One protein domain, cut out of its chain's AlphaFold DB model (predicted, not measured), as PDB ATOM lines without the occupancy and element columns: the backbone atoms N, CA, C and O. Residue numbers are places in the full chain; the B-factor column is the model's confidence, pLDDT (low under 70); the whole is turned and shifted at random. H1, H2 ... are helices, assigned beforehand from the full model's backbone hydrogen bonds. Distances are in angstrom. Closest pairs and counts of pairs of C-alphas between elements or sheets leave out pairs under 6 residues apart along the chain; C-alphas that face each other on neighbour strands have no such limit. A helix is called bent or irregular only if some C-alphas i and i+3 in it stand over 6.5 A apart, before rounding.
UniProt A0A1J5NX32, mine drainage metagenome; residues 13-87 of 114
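Overview. This is residues 13 to 87 of the 114 residues of a protein of mine drainage metagenome (UniProt A0A1J5NX32). Three helical runs, H2, H3 and H4a, fold back one after another as two successive hairpins that share H3, while H1 crosses H4a on its other side and the last residues, 79 to 87, stick out as a free tail. H4a, between H1 and H3, is the first arm of the bent helix H4, whose second arm, H4b, leads away into that tail. The printed part has 75 residues with four named helices, H1, H2, H3 and H4 in order along the chain, and no named strand; the class is all helix. It is only just compact, close to loose, with a radius of gyration of the C-alphas of 13.1 A, and it is only just elongated, spanning 42 by 28 by 17 A.

Arrangement. H1, residues 13 to 23, touches H4a, residues 62 to 72, with the C-alphas of Ala 17 and His 67 closest at 5.0 A; they run opposite ways at a steep tilt of 50 degrees. H2, residues 31 to 43, is apart from H1. H3, residues 47 to 59, forms a helical hairpin with H2: they touch and run opposite ways at a shallow tilt of 10 degrees, with the C-alphas of Ala 35 and Leu 54 closest at 5.9 A. H3 and H4a form a second helical hairpin, opposite ways at a shallow tilt of 23 degrees; H3 touches H4a with residues 53 to 57 alone, and the closest C-alphas are those of Leu 56 and Leu 65, 5.8 A apart. H4b, residues 75 to 83, touches no helix but is near H4a, at a steep tilt of 44 degrees to it. Every O i to N i+4 pair is within hydrogen-bond range in H1, H3, H4a and H4b, and 6 of 9 are in H2.

Along the chain. H1 begins at C-alpha 13, at (183.239, 149.682, 186.695), and is 15.0 A long. H2 is 20.7 A long from first to last C-alpha and is irregular, with C-alphas 40 and 43 lying 7.3 A apart. H3 is 18.2 A long and begins at C-alpha 47, at (200.114, 148.674, 169.921). H4, residues 62 to 83, was assigned as one helix by its hydrogen bonds but is bent, with C-alphas 72 and 75 lying 6.9 A apart. H4a is 15.2 A long; H4b is 12.3 A long and ends at C-alpha 83, at (197.761, 153.748, 198.967).

Size, cuts and confidence. The two C-alphas farthest apart, those of Glu 59 and Glu 87, are 42.6 A apart. Residues 79 to 87, of which 79 to 83 belong to H4, stand free. The printed part has no cut and no long link: H2 to H3 and H3 to H4 are tight, and H1 to H2 is short. The mean pLDDT of the printed part is 92.8, and residues 85 to 87 are under 70.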
ATOM      1  N   LEU A  13     182.522 149.191 187.874       97.38
ATOM      2  CA  LEU A  13     183.239 149.682 186.695       97.38
ATOM      3  C   LEU A  13     182.270 150.002 185.547       97.38
ATOM      4  O   LEU A  13     182.417 151.024 184.885       97.38
ATOM      5  N   GLU A  14     181.240 149.184 185.398       97.31
ATOM      6  CA  GLU A  14     180.184 149.281 184.396       97.31
ATOM      7  C   GLU A  14     179.363 150.563 184.597       97.31
ATOM      8  O   GLU A  14     179.229 151.373 183.683       97.31
ATOM      9  N   ALA A  15     178.915 150.825 185.831       97.31
ATOM     10  CA  ALA A  15     178.169 152.041 186.165       97.31
ATOM     11  C   ALA A  15     178.993 153.316 185.913       97.31
ATOM     12  O   ALA A  15     178.469 154.330 185.449       97.31
ATOM     13  N   ARG A  16     180.304 153.268 186.190       97.62
ATOM     14  CA  ARG A  16     181.221 154.374 185.881       97.62
ATOM     15  C   ARG A  16     181.408 154.558 184.378       97.62
ATOM     16  O   ARG A  16     181.455 155.699 183.932       97.62
ATOM     17  N   ALA A  17     181.498 153.478 183.607       97.56
ATOM     18  CA  ALA A  17     181.694 153.541 182.161       97.56
ATOM     19  C   ALA A  17     180.482 154.177 181.473       97.56
ATOM     20  O   ALA A  17     180.643 155.156 180.743       97.56
ATOM     21  N   ALA A  18     179.276 153.709 181.806       96.69
ATOM     22  CA  ALA A  18     178.023 154.279 181.318       96.69
ATOM     23  C   ALA A  18     177.870 155.759 181.715       96.69
ATOM     24  O   ALA A  18     177.473 156.602 180.908       96.69
ATOM     25  N   TYR A  19     178.233 156.110 182.958       96.06
ATOM     26  CA  TYR A  19     178.254 157.505 183.401       96.06
ATOM     27  C   TYR A  19     179.207 158.360 182.563       96.06
ATOM     28  O   TYR A  19     178.809 159.432 182.114       96.06
ATOM     29  N   LEU A  20     180.447 157.909 182.348       95.12
ATOM     30  CA  LEU A  20     181.457 158.675 181.617       95.12
ATOM     31  C   LEU A  20     181.074 158.871 180.150       95.12
ATOM     32  O   LEU A  20     181.190 159.991 179.658       95.12
ATOM     33  N   ALA A  21     180.570 157.830 179.485       94.81
ATOM     34  CA  ALA A  21     180.111 157.920 178.100       94.81
ATOM     35  C   ALA A  21     179.014 158.985 177.926       94.81
ATOM     36  O   ALA A  21     179.018 159.731 176.950       94.81
ATOM     37  N   ARG A  22     178.113 159.119 178.910       94.06
ATOM     38  CA  ARG A  22     177.089 160.173 178.926       94.06
ATOM     39  C   ARG A  22     177.658 161.544 179.299       94.06
ATOM     40  O   ARG A  22     177.371 162.531 178.633       94.06
ATOM     41  N   ALA A  23     178.405 161.623 180.399       92.88
ATOM     42  CA  ALA A  23     178.857 162.885 180.989       92.88
ATOM     43  C   ALA A  23     179.902 163.611 180.129       92.88
ATOM     44  O   ALA A  23     180.033 164.827 180.233       92.88
ATOM     45  N   TYR A  24     180.628 162.870 179.291       89.88
ATOM     46  CA  TYR A  24     181.657 163.391 178.395       89.88
ATOM     47  C   TYR A  24     181.269 163.265 176.915       89.88
ATOM     48  O   TYR A  24     182.154 163.259 176.064       89.88
ATOM     49  N   ALA A  25     179.970 163.211 176.596       89.62
ATOM     50  CA  ALA A  25     179.493 163.112 175.214       89.62
ATOM     51  C   ALA A  25     180.041 164.235 174.302       89.62
ATOM     52  O   ALA A  25     180.325 163.997 173.131       89.62
ATOM     53  N   ASP A  26     180.261 165.435 174.853       86.81
ATOM     54  CA  ASP A  26     180.874 166.558 174.132       86.81
ATOM     55  C   ASP A  26     182.333 166.265 173.745       86.81
ATOM     56  O   ASP A  26     182.743 166.535 172.619       86.81
ATOM     57  N   LEU A  27     183.113 165.652 174.643       81.94
ATOM     58  CA  LEU A  27     184.505 165.262 174.379       81.94
ATOM     59  C   LEU A  27     184.592 164.159 173.321       81.94
ATOM     60  O   LEU A  27     185.550 164.098 172.556       81.94
ATOM     61  N   THR A  28     183.603 163.271 173.291       85.44
ATOM     62  CA  THR A  28     183.550 162.160 172.339       85.44
ATOM     63  C   THR A  28     182.884 162.545 171.018       85.44
ATOM     64  O   THR A  28     182.804 161.717 170.115       85.44
ATOM     65  N   SER A  29     182.412 163.789 170.883       86.00
ATOM     66  CA  SER A  29     181.777 164.284 169.656       86.00
ATOM     67  C   SER A  29     182.779 164.546 168.522       86.00
ATOM     68  O   SER A  29     182.414 164.438 167.352       86.00
ATOM     69  N   ASP A  30     184.051 164.809 168.854       91.62
ATOM     70  CA  ASP A  30     185.157 164.909 167.896       91.62
ATOM     71  C   ASP A  30     186.038 163.650 167.955       91.62
ATOM     72  O   ASP A  30     186.930 163.492 168.796       91.62
ATOM     73  N   ALA A  31     185.797 162.733 167.017       89.31
ATOM     74  CA  ALA A  31     186.537 161.480 166.918       89.31
ATOM     75  C   ALA A  31     188.037 161.684 166.625       89.31
ATOM     76  O   ALA A  31     188.863 160.873 167.053       89.31
ATOM     77  N   ALA A  32     188.415 162.753 165.915       92.06
ATOM     78  CA  ALA A  32     189.809 163.027 165.578       92.06
ATOM     79  C   ALA A  32     190.576 163.552 166.796       92.06
ATOM     80  O   ALA A  32     191.703 163.114 167.057       92.06
ATOM     81  N   GLU A  33     189.958 164.441 167.574       93.75
ATOM     82  CA  GLU A  33     190.523 164.906 168.839       93.75
ATOM     83  C   GLU A  33     190.665 163.747 169.835       93.75
ATOM     84  O   GLU A  33     191.747 163.546 170.401       93.75
ATOM     85  N   LEU A  34     189.625 162.921 169.985       94.88
ATOM     86  CA  LEU A  34     189.665 161.748 170.857       94.88
ATOM     87  C   LEU A  34     190.780 160.771 170.447       94.88
ATOM     88  O   LEU A  34     191.561 160.327 171.295       94.88
ATOM     89  N   ALA A  35     190.926 160.492 169.150       95.38
ATOM     90  CA  ALA A  35     192.008 159.659 168.631       95.38
ATOM     91  C   ALA A  35     193.397 160.254 168.928       95.38
ATOM     92  O   ALA A  35     194.316 159.529 169.321       95.38
ATOM     93  N   ALA A  36     193.561 161.575 168.804       95.94
ATOM     94  CA  ALA A  36     194.813 162.251 169.135       95.94
ATOM     95  C   ALA A  36     195.148 162.143 170.633       95.94
ATOM     96  O   ALA A  36     196.316 161.955 170.990       95.94
ATOM     97  N   VAL A  37     194.144 162.224 171.511       95.12
ATOM     98  CA  VAL A  37     194.308 162.019 172.957       95.12
ATOM     99  C   VAL A  37     194.719 160.576 173.259       95.12
ATOM    100  O   VAL A  37     195.714 160.372 173.959       95.12
ATOM    101  N   ILE A  38     194.032 159.584 172.682       96.75
ATOM    102  CA  ILE A  38     194.378 158.159 172.821       96.75
ATOM    103  C   ILE A  38     195.810 157.901 172.329       96.75
ATOM    104  O   ILE A  38     196.593 157.230 173.006       96.75
ATOM    105  N   GLY A  39     196.209 158.504 171.207       96.62
ATOM    106  CA  GLY A  39     197.548 158.362 170.631       96.62
ATOM    107  C   GLY A  39     198.687 158.796 171.562       96.62
ATOM    108  O   GLY A  39     199.799 158.264 171.472       96.62
ATOM    109  N   ARG A  40     198.427 159.696 172.523       97.19
ATOM    110  CA  ARG A  40     199.418 160.087 173.546       97.19
ATOM    111  C   ARG A  40     199.776 158.930 174.478       97.19
ATOM    112  O   ARG A  40     200.844 158.962 175.082       97.19
ATOM    113  N   LEU A  41     198.942 157.895 174.569       97.38
ATOM    114  CA  LEU A  41     199.154 156.734 175.436       97.38
ATOM    115  C   LEU A  41     200.050 155.649 174.817       97.38
ATOM    116  O   LEU A  41     200.445 154.729 175.528       97.38
ATOM    117  N   ARG A  42     200.446 155.769 173.540       97.25
ATOM    118  CA  ARG A  42     201.224 154.739 172.816       97.25
ATOM    119  C   ARG A  42     202.550 154.326 173.460       97.25
ATOM    120  O   ARG A  42     203.064 153.256 173.185       97.25
ATOM    121  N   HIS A  43     203.135 155.196 174.278       97.06
ATOM    122  CA  HIS A  43     204.401 154.926 174.963       97.06
ATOM    123  C   HIS A  43     204.224 154.082 176.236       97.06
ATOM    124  O   HIS A  43     205.210 153.696 176.855       97.06
ATOM    125  N   LEU A  44     202.977 153.835 176.652       97.19
ATOM    126  CA  LEU A  44     202.627 153.162 177.904       97.19
ATOM    127  C   LEU A  44     202.017 151.775 177.689       97.19
ATOM    128  O   LEU A  44     201.994 150.986 178.631       97.19
ATOM    129  N   TYR A  45     201.501 151.494 176.493       97.81
ATOM    130  CA  TYR A  45     200.757 150.275 176.186       97.81
ATOM    131  C   TYR A  45     201.211 149.672 174.862       97.81
ATOM    132  O   TYR A  45     201.747 150.371 174.005       97.81
ATOM    133  N   ALA A  46     200.979 148.369 174.710       97.81
ATOM    134  CA  ALA A  46     201.208 147.663 173.457       97.81
ATOM    135  C   ALA A  46     200.333 148.243 172.331       97.81
ATOM    136  O   ALA A  46     199.260 148.798 172.597       97.81
ATOM    137  N   ALA A  47     200.791 148.108 171.085       97.94
ATOM    138  CA  ALA A  47     200.114 148.674 169.921       97.94
ATOM    139  C   ALA A  47     198.670 148.165 169.803       97.94
ATOM    140  O   ALA A  47     197.762 148.956 169.574       97.94
ATOM    141  N   GLU A  48     198.443 146.888 170.099       98.19
ATOM    142  CA  GLU A  48     197.144 146.222 170.001       98.19
ATOM    143  C   GLU A  48     196.102 146.838 170.949       98.19
ATOM    144  O   GLU A  48     194.924 146.937 170.611       98.19
ATOM    145  N   VAL A  49     196.526 147.294 172.135       98.31
ATOM    146  CA  VAL A  49     195.635 147.973 173.094       98.31
ATOM    147  C   VAL A  49     195.237 149.350 172.565       98.31
ATOM    148  O   VAL A  49     194.069 149.726 172.621       98.31
ATOM    149  N   ILE A  50     196.203 150.094 172.020       98.50
ATOM    150  CA  ILE A  50     195.960 151.419 171.440       98.50
ATOM    151  C   ILE A  50     195.039 151.315 170.226       98.50
ATOM    152  O   ILE A  50     194.089 152.084 170.116       98.50
ATOM    153  N   GLU A  51     195.292 150.357 169.338       98.25
ATOM    154  CA  GLU A  51     194.453 150.086 168.171       98.25
ATOM    155  C   GLU A  51     193.028 149.709 168.581       98.25
ATOM    156  O   GLU A  51     192.073 150.218 167.995       98.25
ATOM    157  N   GLY A  52     192.870 148.900 169.635       98.50
ATOM    158  CA  GLY A  52     191.568 148.593 170.223       98.50
ATOM    159  C   GLY A  52     190.813 149.847 170.673       98.50
ATOM    160  O   GLY A  52     189.653 150.031 170.309       98.50
ATOM    161  N   TRP A  53     191.469 150.754 171.402       98.38
ATOM    162  CA  TRP A  53     190.852 152.017 171.826       98.38
ATOM    163  C   TRP A  53     190.501 152.937 170.659       98.38
ATOM    164  O   TRP A  53     189.420 153.521 170.647       98.38
ATOM    165  N   LEU A  54     191.386 153.055 169.668       98.12
ATOM    166  CA  LEU A  54     191.130 153.856 168.471       98.12
ATOM    167  C   LEU A  54     189.950 153.307 167.668       98.12
ATOM    168  O   LEU A  54     189.148 154.090 167.163       98.12
ATOM    169  N   LYS A  55     189.812 151.980 167.584       98.19
ATOM    170  CA  LYS A  55     188.674 151.335 166.930       98.19
ATOM    171  C   LYS A  55     187.363 151.657 167.649       98.19
ATOM    172  O   LYS A  55     186.434 152.124 167.002       98.19
ATOM    173  N   LEU A  56     187.312 151.480 168.971       97.75
ATOM    174  CA  LEU A  56     186.116 151.803 169.759       97.75
ATOM    175  C   LEU A  56     185.732 153.283 169.626       97.75
ATOM    176  O   LEU A  56     184.563 153.604 169.440       97.75
ATOM    177  N   ALA A  57     186.720 154.184 169.650       96.56
ATOM    178  CA  ALA A  57     186.495 155.610 169.425       96.56
ATOM    179  C   ALA A  57     185.924 155.902 168.027       96.56
ATOM    180  O   ALA A  57     185.011 156.713 167.899       96.56
ATOM    181  N   ALA A  58     186.436 155.237 166.986       95.94
ATOM    182  CA  ALA A  58     185.966 155.408 165.613       95.94
ATOM    183  C   ALA A  58     184.554 154.838 165.384       95.94
ATOM    184  O   ALA A  58     183.804 155.376 164.573       95.94
ATOM    185  N   GLU A  59     184.191 153.768 166.095       96.50
ATOM    186  CA  GLU A  59     182.870 153.129 166.025       96.50
ATOM    187  C   GLU A  59     181.818 153.830 166.905       96.50
ATOM    188  O   GLU A  59     180.635 153.519 166.807       96.50
ATOM    189  N   GLY A  60     182.219 154.801 167.734       95.31
ATOM    190  CA  GLY A  60     181.321 155.474 168.678       95.31
ATOM    191  C   GLY A  60     180.991 154.637 169.921       95.31
ATOM    192  O   GLY A  60     180.087 154.978 170.684       95.31
ATOM    193  N   GLU A  61     181.738 153.559 170.154       97.06
ATOM    194  CA  GLU A  61     181.574 152.624 171.269       97.06
ATOM    195  C   GLU A  61     182.237 153.181 172.542       97.06
ATOM    196  O   GLU A  61     183.220 152.653 173.076       97.06
ATOM    197  N   PHE A  62     181.713 154.311 173.025       96.50
ATOM    198  CA  PHE A  62     182.342 155.094 174.092       96.50
ATOM    199  C   PHE A  62     182.244 154.455 175.476       96.50
ATOM    200  O   PHE A  62     183.142 154.643 176.295       96.50
ATOM    201  N   GLU A  63     181.193 153.684 175.755       97.44
ATOM    202  CA  GLU A  63     181.077 152.963 177.024       97.44
ATOM    203  C   GLU A  63     182.122 151.834 177.132       97.44
ATOM    204  O   GLU A  63     182.897 151.851 178.095       97.44
ATOM    205  N   PRO A  64     182.268 150.928 176.141       98.12
ATOM    206  CA  PRO A  64     183.378 149.975 176.113       98.12
ATOM    207  C   PRO A  64     184.761 150.642 176.166       98.12
ATOM    208  O   PRO A  64     185.655 150.163 176.871       98.12
ATOM    209  N   LEU A  65     184.940 151.772 175.473       97.94
ATOM    210  CA  LEU A  65     186.185 152.541 175.517       97.94
ATOM    211  C   LEU A  65     186.484 153.062 176.930       97.94
ATOM    212  O   LEU A  65     187.595 152.885 177.436       97.94
ATOM    213  N   ALA A  66     185.502 153.685 177.585       97.75
ATOM    214  CA  ALA A  66     185.640 154.207 178.940       97.75
ATOM    215  C   ALA A  66     185.934 153.086 179.947       97.75
ATOM    216  O   ALA A  66     186.790 153.255 180.818       97.75
ATOM    217  N   HIS A  67     185.268 151.937 179.804       98.38
ATOM    218  CA  HIS A  67     185.516 150.751 180.616       98.38
ATOM    219  C   HIS A  67     186.989 150.323 180.545       98.38
ATOM    220  O   HIS A  67     187.663 150.237 181.576       98.38
ATOM    221  N   ASP A  68     187.516 150.089 179.340       98.12
ATOM    222  CA  ASP A  68     188.875 149.566 179.174       98.12
ATOM    223  C   ASP A  68     189.951 150.606 179.549       98.12
ATOM    224  O   ASP A  68     190.944 150.271 180.202       98.12
ATOM    225  N   LEU A  69     189.717 151.895 179.257       97.44
ATOM    226  CA  LEU A  69     190.570 152.992 179.732       97.44
ATOM    227  C   LEU A  69     190.614 153.060 181.262       97.44
ATOM    228  O   LEU A  69     191.693 153.203 181.846       97.44
ATOM    229  N   MET A  70     189.475 152.948 181.947       97.19
ATOM    230  CA  MET A  70     189.464 152.925 183.411       97.19
ATOM    231  C   MET A  70     190.232 151.722 183.947       97.19
ATOM    232  O   MET A  70     191.128 151.901 184.771       97.19
ATOM    233  N   GLN A  71     189.939 150.526 183.439       97.56
ATOM    234  CA  GLN A  71     190.538 149.287 183.922       97.56
ATOM    235  C   GLN A  71     192.063 149.263 183.745       97.56
ATOM    236  O   GLN A  71     192.791 148.866 184.658       97.56
ATOM    237  N   ARG A  72     192.566 149.695 182.581       97.19
ATOM    238  CA  ARG A  72     193.991 149.579 182.223       97.19
ATOM    239  C   ARG A  72     194.817 150.816 182.547       97.19
ATOM    240  O   ARG A  72     196.027 150.705 182.763       97.19
ATOM    241  N   HIS A  73     194.204 151.998 182.535       95.75
ATOM    242  CA  HIS A  73     194.919 153.263 182.675       95.75
ATOM    243  C   HIS A  73     194.635 153.961 183.991       95.75
ATOM    244  O   HIS A  73     195.564 154.191 184.771       95.75
ATOM    245  N   TYR A  74     193.378 154.302 184.259       94.94
ATOM    246  CA  TYR A  74     193.060 155.202 185.363       94.94
ATOM    247  C   TYR A  74     193.019 154.500 186.725       94.94
ATOM    248  O   TYR A  74     193.653 154.974 187.670       94.94
ATOM    249  N   ASP A  75     192.344 153.356 186.844       94.81
ATOM    250  CA  ASP A  75     192.132 152.679 188.128       94.81
ATOM    251  C   ASP A  75     193.438 152.233 188.803       94.81
ATOM    252  O   ASP A  75     193.601 152.543 189.991       94.81
ATOM    253  N   PRO A  76     194.412 151.606 188.103       94.50
ATOM    254  CA  PRO A  76     195.688 151.232 188.715       94.50
ATOM    255  C   PRO A  76     196.481 152.449 189.208       94.50
ATOM    256  O   PRO A  76     197.092 152.424 190.279       94.50
ATOM    257  N   ARG A  77     196.441 153.554 188.453       92.06
ATOM    258  CA  ARG A  77     197.140 154.800 188.804       92.06
ATOM    259  C   ARG A  77     196.520 155.458 190.028       92.06
ATOM    260  O   ARG A  77     197.242 155.841 190.950       92.06
ATOM    261  N   TYR A  78     195.192 155.536 190.068       88.25
ATOM    262  CA  TYR A  78     194.491 156.066 191.229       88.25
ATOM    263  C   TYR A  78     194.625 155.150 192.446       88.25
ATOM    264  O   TYR A  78     194.729 155.664 193.553       88.25
ATOM    265  N   ALA A  79     194.668 153.823 192.285       87.00
ATOM    266  CA  ALA A  79     194.924 152.896 193.390       87.00
ATOM    267  C   ALA A  79     196.282 153.165 194.047       87.00
ATOM    268  O   ALA A  79     196.332 153.423 195.248       87.00
ATOM    269  N   LYS A  80     197.350 153.260 193.246       82.75
ATOM    270  CA  LYS A  80     198.698 153.589 193.732       82.75
ATOM    271  C   LYS A  80     198.762 154.949 194.431       82.75
ATOM    272  O   LYS A  80     199.484 155.126 195.409       82.75
ATOM    273  N   GLN A  81     198.018 155.938 193.932       79.31
ATOM    274  CA  GLN A  81     197.915 157.233 194.603       79.31
ATOM    275  C   GLN A  81     197.166 157.122 195.939       79.31
ATOM    276  O   GLN A  81     197.588 157.739 196.912       79.31
ATOM    277  N   ARG A  82     196.086 156.333 196.005       78.00
ATOM    278  CA  ARG A  82     195.299 156.139 197.230       78.00
ATOM    279  C   ARG A  82     196.085 155.437 198.327       78.00
ATOM    280  O   ARG A  82     196.001 155.874 199.464       78.00
ATOM    281  N   GLU A  83     196.884 154.425 197.996       77.19
ATOM    282  CA  GLU A  83     197.761 153.748 198.967       77.19
ATOM    283  C   GLU A  83     198.694 154.736 199.681       77.19
ATOM    284  O   GLU A  83     198.913 154.638 200.884       77.19
ATOM    285  N   ARG A  84     199.178 155.759 198.966       73.38
ATOM    286  CA  ARG A  84     200.045 156.811 199.524       73.38
ATOM    287  C   ARG A  84     199.313 157.822 200.411       73.38
ATOM    288  O   ARG A  84     199.967 158.647 201.039       73.38
ATOM    289  N   THR A  85     197.984 157.822 200.418       68.50
ATOM    290  CA  THR A  85     197.136 158.767 201.171       68.50
ATOM    291  C   THR A  85     196.106 158.012 202.020       68.50
ATOM    292  O   THR A  85     195.078 158.562 202.399       68.50
ATOM    293  N   ALA A  86     196.367 156.733 202.312       61.28
ATOM    294  CA  ALA A  86     195.419 155.831 202.963       61.28
ATOM    295  C   ALA A  86     195.047 156.253 204.396       61.28
ATOM    296  O   ALA A  86     193.953 155.935 204.850       61.28
ATOM    297  N   GLU A  87     195.901 157.018 205.081       59.19
ATOM    298  CA  GLU A  87     195.597 157.581 206.407       59.19
ATOM    299  C   GLU A  87     194.444 158.608 206.376       59.19
ATOM    300  O   GLU A  87     193.847 158.892 207.408       59.19
TER     301      GLU A  87